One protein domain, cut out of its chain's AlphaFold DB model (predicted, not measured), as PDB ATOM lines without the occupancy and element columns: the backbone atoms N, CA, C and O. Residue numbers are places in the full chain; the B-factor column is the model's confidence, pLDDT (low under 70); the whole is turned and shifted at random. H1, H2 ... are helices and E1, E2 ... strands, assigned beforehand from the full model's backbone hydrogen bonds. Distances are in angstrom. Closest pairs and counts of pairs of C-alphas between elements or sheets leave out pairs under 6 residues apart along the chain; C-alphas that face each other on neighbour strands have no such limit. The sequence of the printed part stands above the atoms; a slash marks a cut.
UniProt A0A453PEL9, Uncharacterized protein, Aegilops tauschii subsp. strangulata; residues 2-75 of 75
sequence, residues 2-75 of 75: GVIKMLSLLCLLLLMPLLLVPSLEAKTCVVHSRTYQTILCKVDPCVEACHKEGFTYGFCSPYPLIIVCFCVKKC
ATOM      1  N   GLY A   2     -13.193  52.632 -71.603       57.88
ATOM      2  CA  GLY A   2     -12.797  53.350 -70.371       57.88
ATOM      3  C   GLY A   2     -13.766  53.241 -69.180       57.88
ATOM      4  O   GLY A   2     -13.322  53.170 -68.040       57.88
ATOM      5  N   VAL A   3     -15.077  53.152 -69.432       60.69
ATOM      6  CA  VAL A   3     -16.117  53.165 -68.377       60.69
ATOM      7  C   VAL A   3     -16.058  51.918 -67.480       60.69
ATOM      8  O   VAL A   3     -16.152  52.019 -66.262       60.69
ATOM      9  N   ILE A   4     -15.810  50.746 -68.075       62.91
ATOM     10  CA  ILE A   4     -15.712  49.457 -67.363       62.91
ATOM     11  C   ILE A   4     -14.509  49.456 -66.408       62.91
ATOM     12  O   ILE A   4     -14.602  48.999 -65.271       62.91
ATOM     13  N   LYS A   5     -13.384  50.033 -66.851       65.56
ATOM     14  CA  LYS A   5     -12.154  50.147 -66.059       65.56
ATOM     15  C   LYS A   5     -12.336  51.093 -64.865       65.56
ATOM     16  O   LYS A   5     -11.821  50.812 -63.789       65.56
ATOM     17  N   MET A   6     -13.113  52.166 -65.033       70.94
ATOM     18  CA  MET A   6     -13.438  53.118 -63.965       70.94
ATOM     19  C   MET A   6     -14.390  52.514 -62.923       70.94
ATOM     20  O   MET A   6     -14.139  52.636 -61.726       70.94
ATOM     21  N   LEU A   7     -15.425  51.792 -63.368       75.12
ATOM     22  CA  LEU A   7     -16.369  51.098 -62.484       75.12
ATOM     23  C   LEU A   7     -15.675  49.995 -61.664       75.12
ATOM     24  O   LEU A   7     -15.924  49.849 -60.470       75.12
ATOM     25  N   SER A   8     -14.754  49.260 -62.294       77.81
ATOM     26  CA  SER A   8     -13.953  48.224 -61.634       77.81
ATOM     27  C   SER A   8     -13.007  48.796 -60.574       77.81
ATOM     28  O   SER A   8     -12.869  48.201 -59.509       77.81
ATOM     29  N   LEU A   9     -12.377  49.946 -60.836       78.81
ATOM     30  CA  LEU A   9     -11.509  50.638 -59.873       78.81
ATOM     31  C   LEU A   9     -12.294  51.155 -58.663       78.81
ATOM     32  O   LEU A   9     -11.860  50.968 -57.529       78.81
ATOM     33  N   LEU A  10     -13.465  51.753 -58.900       78.94
ATOM     34  CA  LEU A  10     -14.378  52.202 -57.845       78.94
ATOM     35  C   LEU A  10     -14.844  51.034 -56.965       78.94
ATOM     36  O   LEU A  10     -14.840  51.144 -55.744       78.94
ATOM     37  N   CYS A  11     -15.192  49.901 -57.573       76.81
ATOM     38  CA  CYS A  11     -15.618  48.709 -56.845       76.81
ATOM     39  C   CYS A  11     -14.494  48.127 -55.971       76.81
ATOM     40  O   CYS A  11     -14.725  47.812 -54.806       76.81
ATOM     41  N   LEU A  12     -13.261  48.060 -56.490       75.25
ATOM     42  CA  LEU A  12     -12.099  47.611 -55.717       75.25
ATOM     43  C   LEU A  12     -11.817  48.532 -54.525       75.25
ATOM     44  O   LEU A  12     -11.617  48.030 -53.425       75.25
ATOM     45  N   LEU A  13     -11.861  49.856 -54.717       76.94
ATOM     46  CA  LEU A  13     -11.671  50.846 -53.647       76.94
ATOM     47  C   LEU A  13     -12.720  50.724 -52.532       76.94
ATOM     48  O   LEU A  13     -12.390  50.918 -51.365       76.94
ATOM     49  N   LEU A  14     -13.962  50.373 -52.877       75.69
ATOM     50  CA  LEU A  14     -15.050  50.168 -51.913       75.69
ATOM     51  C   LEU A  14     -14.942  48.838 -51.150       75.69
ATOM     52  O   LEU A  14     -15.422  48.747 -50.024       75.69
ATOM     53  N   LEU A  15     -14.304  47.815 -51.726       70.00
ATOM     54  CA  LEU A  15     -14.122  46.507 -51.082       70.00
ATOM     55  C   LEU A  15     -12.964  46.484 -50.072       70.00
ATOM     56  O   LEU A  15     -13.021  45.727 -49.105       70.00
ATOM     57  N   MET A  16     -11.936  47.322 -50.251       66.94
ATOM     58  CA  MET A  16     -10.805  47.413 -49.312       66.94
ATOM     59  C   MET A  16     -11.232  47.695 -47.859       66.94
ATOM     60  O   MET A  16     -10.799  46.953 -46.980       66.94
ATOM     61  N   PRO A  17     -12.107  48.679 -47.558       67.62
ATOM     62  CA  PRO A  17     -12.528  48.931 -46.181       67.62
ATOM     63  C   PRO A  17     -13.328  47.781 -45.546       67.62
ATOM     64  O   PRO A  17     -13.332  47.681 -44.323       67.62
ATOM     65  N   LEU A  18     -13.949  46.885 -46.328       64.38
ATOM     66  CA  LEU A  18     -14.637  45.698 -45.793       64.38
ATOM     67  C   LEU A  18     -13.660  44.625 -45.286       64.38
ATOM     68  O   LEU A  18     -13.969  43.909 -44.339       64.38
ATOM     69  N   LEU A  19     -12.487  44.514 -45.916       63.88
ATOM     70  CA  LEU A  19     -11.456  43.528 -45.569       63.88
ATOM     71  C   LEU A  19     -10.629  43.940 -44.346       63.88
ATOM     72  O   LEU A  19      -9.999  43.093 -43.721       63.88
ATOM     73  N   LEU A  20     -10.615  45.236 -44.020       64.88
ATOM     74  CA  LEU A  20      -9.895  45.783 -42.870       64.88
ATOM     75  C   LEU A  20     -10.739  45.848 -41.595       64.88
ATOM     76  O   LEU A  20     -10.225  46.301 -40.573       64.88
ATOM     77  N   VAL A  21     -12.004  45.414 -41.616       66.94
ATOM     78  CA  VAL A  21     -12.788  45.307 -40.382       66.94
ATOM     79  C   VAL A  21     -12.209  44.140 -39.582       66.94
ATOM     80  O   VAL A  21     -12.361  42.994 -40.015       66.94
ATOM     81  N   PRO A  22     -11.534  44.373 -38.436       66.00
ATOM     82  CA  PRO A  22     -11.180  43.270 -37.562       66.00
ATOM     83  C   PRO A  22     -12.482  42.562 -37.204       66.00
ATOM     84  O   PRO A  22     -13.456  43.214 -36.818       66.00
ATOM     85  N   SER A  23     -12.520  41.242 -37.371       63.97
ATOM     86  CA  SER A  23     -13.615  40.437 -36.847       63.97
ATOM     87  C   SER A  23     -13.767  40.803 -35.377       63.97
ATOM     88  O   SER A  23     -12.886  40.511 -34.568       63.97
ATOM     89  N   LEU A  24     -14.846  41.511 -35.040       64.44
ATOM     90  CA  LEU A  24     -15.180  41.837 -33.665       64.44
ATOM     91  C   LEU A  24     -15.673  40.534 -33.030       64.44
ATOM     92  O   LEU A  24     -16.875  40.316 -32.887       64.44
ATOM     93  N   GLU A  25     -14.751  39.614 -32.746       69.94
ATOM     94  CA  GLU A  25     -15.055  38.436 -31.952       69.94
ATOM     95  C   GLU A  25     -15.584  38.949 -30.616       69.94
ATOM     96  O   GLU A  25     -14.894  39.651 -29.872       69.94
ATOM     97  N   ALA A  26     -16.864  38.679 -30.356       74.12
ATOM     98  CA  ALA A  26     -17.483  39.069 -29.104       74.12
ATOM     99  C   ALA A  26     -16.663  38.455 -27.969       74.12
ATOM    100  O   ALA A  26     -16.444  37.242 -27.943       74.12
ATOM    101  N   LYS A  27     -16.197  39.290 -27.038       83.50
ATOM    102  CA  LYS A  27     -15.415  38.821 -25.899       83.50
ATOM    103  C   LYS A  27     -16.259  37.803 -25.131       83.50
ATOM    104  O   LYS A  27     -17.365  38.110 -24.705       83.50
ATOM    105  N   THR A  28     -15.760  36.588 -24.952       89.00
ATOM    106  CA  THR A  28     -16.460  35.564 -24.167       89.00
ATOM    107  C   THR A  28     -15.924  35.512 -22.747       89.00
ATOM    108  O   THR A  28     -14.718  35.574 -22.516       89.00
ATOM    109  N   CYS A  29     -16.830  35.362 -21.789       91.06
ATOM    110  CA  CYS A  29     -16.536  35.206 -20.374       91.06
ATOM    111  C   CYS A  29     -16.763  33.740 -19.994       91.06
ATOM    112  O   CYS A  29     -17.837  33.199 -20.265       91.06
ATOM    113  N   VAL A  30     -15.773  33.126 -19.343       94.62
ATOM    114  CA  VAL A  30     -15.817  31.739 -18.859       94.62
ATOM    115  C   VAL A  30     -15.882  31.755 -17.334       94.62
ATOM    116  O   VAL A  30     -15.056  32.398 -16.688       94.62
ATOM    117  N   VAL A  31     -16.871  31.079 -16.752       95.06
ATOM    118  CA  VAL A  31     -17.072  31.006 -15.295       95.06
ATOM    119  C   VAL A  31     -17.448  29.589 -14.874       95.06
ATOM    120  O   VAL A  31     -18.008  28.847 -15.671       95.06
ATOM    121  N   HIS A  32     -17.167  29.200 -13.631       95.19
ATOM    122  CA  HIS A  32     -17.666  27.926 -13.103       95.19
ATOM    123  C   HIS A  32     -19.198  27.922 -13.037       95.19
ATOM    124  O   HIS A  32     -19.798  28.930 -12.650       95.19
ATOM    125  N   SER A  33     -19.812  26.781 -13.365       95.75
ATOM    126  CA  SER A  33     -21.241  26.571 -13.106       95.75
ATOM    127  C   SER A  33     -21.519  26.657 -11.605       95.75
ATOM    128  O   SER A  33     -20.802  26.076 -10.788       95.75
ATOM    129  N   ARG A  34     -22.577  27.383 -11.234       95.06
ATOM    130  CA  ARG A  34     -23.018  27.505  -9.836       95.06
ATOM    131  C   ARG A  34     -23.887  26.331  -9.409       95.06
ATOM    132  O   ARG A  34     -23.870  25.947  -8.241       95.06
ATOM    133  N   THR A  35     -24.661  25.781 -10.338       95.31
ATOM    134  CA  THR A  35     -25.665  24.747 -10.056       95.31
ATOM    135  C   THR A  35     -25.141  23.329 -10.280       95.31
ATOM    136  O   THR A  35     -25.630  22.396  -9.647       95.31
ATOM    137  N   TYR A  36     -24.109  23.157 -11.112       94.81
ATOM    138  CA  TYR A  36     -23.518  21.863 -11.443       94.81
ATOM    139  C   TYR A  36     -22.066  21.763 -10.943       94.81
ATOM    140  O   TYR A  36     -21.109  22.068 -11.652       94.81
ATOM    141  N   GLN A  37     -21.907  21.309  -9.695       91.00
ATOM    142  CA  GLN A  37     -20.626  21.262  -8.965       91.00
ATOM    143  C   GLN A  37     -20.054  19.838  -8.808       91.00
ATOM    144  O   GLN A  37     -19.352  19.536  -7.846       91.00
ATOM    145  N   THR A  38     -20.364  18.924  -9.730       90.75
ATOM    146  CA  THR A  38     -19.783  17.569  -9.703       90.75
ATOM    147  C   THR A  38     -18.296  17.583 -10.071       90.75
ATOM    148  O   THR A  38     -17.852  18.365 -10.911       90.75
ATOM    149  N   ILE A  39     -17.542  16.659  -9.473       89.94
ATOM    150  CA  ILE A  39     -16.121  16.407  -9.763       89.94
ATOM    151  C   ILE A  39     -15.897  15.537 -11.011       89.94
ATOM    152  O   ILE A  39     -14.771  15.416 -11.490       89.94
ATOM    153  N   LEU A  40     -16.962  14.907 -11.516       93.44
ATOM    154  CA  LEU A  40     -16.985  14.075 -12.721       93.44
ATOM    155  C   LEU A  40     -18.005  14.670 -13.694       93.44
ATOM    156  O   LEU A  40     -19.134  14.190 -13.820       93.44
ATOM    157  N   CYS A  41     -17.615  15.774 -14.326       96.00
ATOM    158  CA  CYS A  41     -18.451  16.495 -15.276       96.00
ATOM    159  C   CYS A  41     -18.834  15.625 -16.478       96.00
ATOM    160  O   CYS A  41     -17.991  14.971 -17.094       96.00
ATOM    161  N   LYS A  42     -20.121  15.665 -16.833       96.62
ATOM    162  CA  LYS A  42     -20.655  15.148 -18.096       96.62
ATOM    163  C   LYS A  42     -21.113  16.326 -18.950       96.62
ATOM    164  O   LYS A  42     -21.715  17.258 -18.421       96.62
ATOM    165  N   VAL A  43     -20.838  16.265 -20.252       95.88
ATOM    166  CA  VAL A  43     -21.038  17.396 -21.172       95.88
ATOM    167  C   VAL A  43     -22.506  17.818 -21.242       95.88
ATOM    168  O   VAL A  43     -22.795  18.964 -20.911       95.88
ATOM    169  N   ASP A  44     -23.436  16.918 -21.576       97.12
ATOM    170  CA  ASP A  44     -24.845  17.314 -21.759       97.12
ATOM    171  C   ASP A  44     -25.483  17.888 -20.479       97.12
ATOM    172  O   ASP A  44     -26.055  18.978 -20.545       97.12
ATOM    173  N   PRO A  45     -25.321  17.268 -19.288       97.12
ATOM    174  CA  PRO A  45     -25.828  17.854 -18.045       97.12
ATOM    175  C   PRO A  45     -25.180  19.199 -17.686       97.12
ATOM    176  O   PRO A  45     -25.843  20.064 -17.118       97.12
ATOM    177  N   CYS A  46     -23.897  19.390 -18.013       97.88
ATOM    178  CA  CYS A  46     -23.202  20.663 -17.819       97.88
ATOM    179  C   CYS A  46     -23.783  21.759 -18.724       97.88
ATOM    180  O   CYS A  46     -24.082  22.854 -18.249       97.88
ATOM    181  N   VAL A  47     -24.001  21.461 -20.010       97.62
ATOM    182  CA  VAL A  47     -24.623  22.396 -20.959       97.62
ATOM    183  C   VAL A  47     -26.030  22.776 -20.496       97.62
ATOM    184  O   VAL A  47     -26.344  23.963 -20.431       97.62
ATOM    185  N   GLU A  48     -26.847  21.796 -20.101       98.00
ATOM    186  CA  GLU A  48     -28.205  22.038 -19.605       98.00
ATOM    187  C   GLU A  48     -28.209  22.920 -18.344       98.00
ATOM    188  O   GLU A  48     -29.007  23.854 -18.233       98.00
ATOM    189  N   ALA A  49     -27.297  22.669 -17.400       97.62
ATOM    190  CA  ALA A  49     -27.137  23.500 -16.209       97.62
ATOM    191  C   ALA A  49     -26.729  24.938 -16.562       97.62
ATOM    192  O   ALA A  49     -27.336  25.892 -16.075       97.62
ATOM    193  N   CYS A  50     -25.763  25.111 -17.466       97.81
ATOM    194  CA  CYS A  50     -25.349  26.429 -17.936       97.81
ATOM    195  C   CYS A  50     -26.491  27.185 -18.635       97.81
ATOM    196  O   CYS A  50     -26.657  28.382 -18.399       97.81
ATOM    197  N   HIS A  51     -27.324  26.510 -19.433       97.56
ATOM    198  CA  HIS A  51     -28.520  27.120 -20.025       97.56
ATOM    199  C   HIS A  51     -29.522  27.576 -18.962       97.56
ATOM    200  O   HIS A  51     -30.023  28.697 -19.042       97.56
ATOM    201  N   LYS A  52     -29.767  26.763 -17.926       97.56
ATOM    202  CA  LYS A  52     -30.627  27.140 -16.787       97.56
ATOM    203  C   LYS A  52     -30.076  28.328 -15.996       97.56
ATOM    204  O   LYS A  52     -30.848  29.115 -15.460       97.56
ATOM    205  N   GLU A  53     -28.756  28.480 -15.947       95.94
ATOM    206  CA  GLU A  53     -28.083  29.632 -15.339       95.94
ATOM    207  C   GLU A  53     -28.064  30.888 -16.245       95.94
ATOM    208  O   GLU A  53     -27.595  31.944 -15.818       95.94
ATOM    209  N   GLY A  54     -28.583  30.804 -17.478       95.06
ATOM    210  CA  GLY A  54     -28.667  31.923 -18.426       95.06
ATOM    211  C   GLY A  54     -27.438  32.100 -19.326       95.06
ATOM    212  O   GLY A  54     -27.279  33.143 -19.960       95.06
ATOM    213  N   PHE A  55     -26.553  31.104 -19.390       96.25
ATOM    214  CA  PHE A  55     -25.398  31.092 -20.285       96.25
ATOM    215  C   PHE A  55     -25.763  30.492 -21.642       96.25
ATOM    216  O   PHE A  55     -26.742  29.766 -21.776       96.25
ATOM    217  N   THR A  56     -24.967  30.782 -22.671       93.12
ATOM    218  CA  THR A  56     -25.226  30.300 -24.038       93.12
ATOM    219  C   THR A  56     -24.638  28.915 -24.298       93.12
ATOM    220  O   THR A  56     -25.072  28.219 -25.214       93.12
ATOM    221  N   TYR A  57     -23.636  28.517 -23.514       95.06
ATOM    222  CA  TYR A  57     -22.889  27.278 -23.705       95.06
ATOM    223  C   TYR A  57     -22.244  26.809 -22.394       95.06
ATOM    224  O   TYR A  57     -22.073  27.605 -21.466       95.06
ATOM    225  N   GLY A  58     -21.850  25.536 -22.337       96.69
ATOM    226  CA  GLY A  58     -21.072  24.961 -21.244       96.69
ATOM    227  C   GLY A  58     -20.134  23.852 -21.722       96.69
ATOM    228  O   GLY A  58     -20.370  23.243 -22.761       96.69
ATOM    229  N   PHE A  59     -19.051  23.597 -20.990       97.00
ATOM    230  CA  PHE A  59     -18.117  22.509 -21.291       97.00
ATOM    231  C   PHE A  59     -17.448  21.959 -20.030       97.00
ATOM    232  O   PHE A  59     -17.348  22.635 -19.005       97.00
ATOM    233  N   CYS A  60     -16.960  20.723 -20.123       97.00
ATOM    234  CA  CYS A  60     -16.181  20.081 -19.071       97.00
ATOM    235  C   CYS A  60     -14.687  20.347 -19.282       97.00
ATOM    236  O   CYS A  60     -14.167  20.081 -20.364       97.00
ATOM    237  N   SER A  61     -13.991  20.825 -18.250       95.06
ATOM    238  CA  SER A  61     -12.544  21.052 -18.290       95.06
ATOM    239  C   SER A  61     -11.837  20.258 -17.195       95.06
ATOM    240  O   SER A  61     -12.306  20.259 -16.050       95.06
ATOM    241  N   PRO A  62     -10.699  19.610 -17.502       92.56
ATOM    242  CA  PRO A  62      -9.882  18.971 -16.488       92.56
ATOM    243  C   PRO A  62      -9.222  20.024 -15.588       92.56
ATOM    244  O   PRO A  62      -8.645  21.006 -16.050       92.56
ATOM    245  N   TYR A  63      -9.306  19.779 -14.291       85.19
ATOM    246  CA  TYR A  63      -8.439  20.290 -13.239       85.19
ATOM    247  C   TYR A  63      -7.575  19.120 -12.744       85.19
ATOM    248  O   TYR A  63      -7.947  17.970 -12.970       85.19
ATOM    249  N   PRO A  64      -6.447  19.362 -12.053       87.12
ATOM    250  CA  PRO A  64      -5.433  18.339 -11.770       87.12
ATOM    251  C   PRO A  64      -5.951  16.995 -11.222       87.12
ATOM    252  O   PRO A  64      -5.314  15.974 -11.455       87.12
ATOM    253  N   LEU A  65      -7.090  16.982 -10.517       89.50
ATOM    254  CA  LEU A  65      -7.698  15.780  -9.932       89.50
ATOM    255  C   LEU A  65      -9.187  15.575 -10.274       89.50
ATOM    256  O   LEU A  65      -9.763  14.569  -9.872       89.50
ATOM    257  N   ILE A  66      -9.832  16.521 -10.960       92.62
ATOM    258  CA  ILE A  66     -11.292  16.535 -11.165       92.62
ATOM    259  C   ILE A  66     -11.635  17.098 -12.542       92.62
ATOM    260  O   ILE A  66     -10.851  17.839 -13.121       92.62
ATOM    261  N   ILE A  67     -12.823  16.806 -13.061       93.06
ATOM    262  CA  ILE A  67     -13.339  17.431 -14.282       93.06
ATOM    263  C   ILE A  67     -14.579  18.227 -13.897       93.06
ATOM    264  O   ILE A  67     -15.560  17.656 -13.425       93.06
ATOM    265  N   VAL A  68     -14.537  19.540 -14.109       95.94
ATOM    266  CA  VAL A  68     -15.573  20.480 -13.656       95.94
ATOM    267  C   VAL A  68     -16.233  21.189 -14.829       95.94
ATOM    268  O   VAL A  68     -15.665  21.286 -15.918       95.94
ATOM    269  N   CYS A  69     -17.448  21.679 -14.600       97.62
ATOM    270  CA  CYS A  69     -18.234  22.387 -15.601       97.62
ATOM    271  C   CYS A  69     -17.945  23.890 -15.597       97.62
ATOM    272  O   CYS A  69     -17.966  24.546 -14.549       97.62
ATOM    273  N   PHE A  70     -17.742  24.433 -16.791       96.81
ATOM    274  CA  PHE A  70     -17.621  25.856 -17.061       96.81
ATOM    275  C   PHE A  70     -18.746  26.318 -17.979       96.81
ATOM    276  O   PHE A  70     -19.051  25.656 -18.966       96.81
ATOM    277  N   CYS A  71     -19.315  27.481 -17.682       97.38
ATOM    278  CA  CYS A  71     -20.326  28.144 -18.488       97.38
ATOM    279  C   CYS A  71     -19.731  29.333 -19.243       97.38
ATOM    280  O   CYS A  71     -18.882  30.063 -18.723       97.38
ATOM    281  N   VAL A  72     -20.204  29.542 -20.472       95.50
ATOM    282  CA  VAL A  72     -19.734  30.601 -21.370       95.50
ATOM    283  C   VAL A  72     -20.872  31.556 -21.694       95.50
ATOM    284  O   VAL A  72     -21.953  31.143 -22.122       95.50
ATOM    285  N   LYS A  73     -20.614  32.852 -21.522       92.19
ATOM    286  CA  LYS A  73     -21.496  33.937 -21.965       92.19
ATOM    287  C   LYS A  73     -20.716  34.958 -22.775       92.19
ATOM    288  O   LYS A  73     -19.494  35.056 -22.653       92.19
ATOM    289  N   LYS A  74     -21.439  35.777 -23.530       87.81
ATOM    290  CA  LYS A  74     -20.891  37.040 -24.019       87.81
ATOM    291  C   LYS A  74     -20.574  37.935 -22.817       87.81
ATOM    292  O   LYS A  74     -21.412  38.088 -21.923       87.81
ATOM    293  N   CYS A  75     -19.348  38.437 -22.771       80.94
ATOM    294  CA  CYS A  75     -19.093  39.739 -22.186       80.94
ATOM    295  C   CYS A  75     -19.554  40.796 -23.222       80.94
ATOM    296  O   CYS A  75     -19.856  41.908 -22.770       80.94
TER     297      CYS A  75
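AT A GLANCE: This is residues 2 to 75 of the 75 residues of an uncharacterized protein of Aegilops tauschii subsp. strangulata (UniProt A0A453PEL9). A small head, in which the short helix H2 packs on one face of a strongly twisted three-stranded sheet, sits at one end of a long arm that sticks out from it: residues 2 to 24, with H1 as the far part. The arm makes the length of the whole, which is extended, with a radius of gyration of the C-alphas of 22.5 A and spans of 71 by 26 by 19 A. The printed part has 74 residues, with two named helices and three named strands in the order H1, E1, H2, E2, E3. The sheet runs E1, E3, E2, antiparallel throughout, and the class is mixed, helices and strands.

IN THESE COORDINATES: In the sheet, E3 is residues 66 to 74, 26.0 A long, with C-alpha 74 at (-20.891, 37.040, -24.019). E2 is residues 57 to 63, 19.2 A long, and E1 is residues 28 to 32, 13.5 A. H2 is residues 43 to 52, 14.4 A. H1 is residues 2 to 19, 26.7 A, and begins at C-alpha 2 at (-12.797, 53.350, -70.371).

HOW THE PARTS SIT: E3 is the inner strand. E2 and E3 form an antiparallel hairpin at 146 degrees, with N 59 and O 70 at 2.9 A. E1 is antiparallel to E3 at 144 degrees, with N 29 and O 73 at 2.8 A. H2 is on the sheet at a height of 7.3 A, two layers with the helix on one face; it lies over E2, slantwise at 56 degrees on the local plane, and only just not over E3, on which 2 of its C-alphas fall. The closest C-alphas of H2 and E2 are those of Val 47 and Gly 58, 4.4 A apart. E1, H2 and E2 form a split strand-helix-strand unit, two strands running the same way with E3 between them, and its crossover is right-handed. H1 is apart from H2, E2 and E3. Every O i to N i+4 pair is within hydrogen-bond range in H2, and 12 of 14 are in H1.

THE WHOLE: The C-alphas of Gly 2 and Leu 65 are the two farthest apart, 71.3 A. Without the free stretch, the body has 51 residues and spans 32 by 22 by 15 A. The printed part has no cut, and no link is long. Mean pLDDT of the printed part is 85.7, with residues 2 to 5 and 16 to 25 under 70.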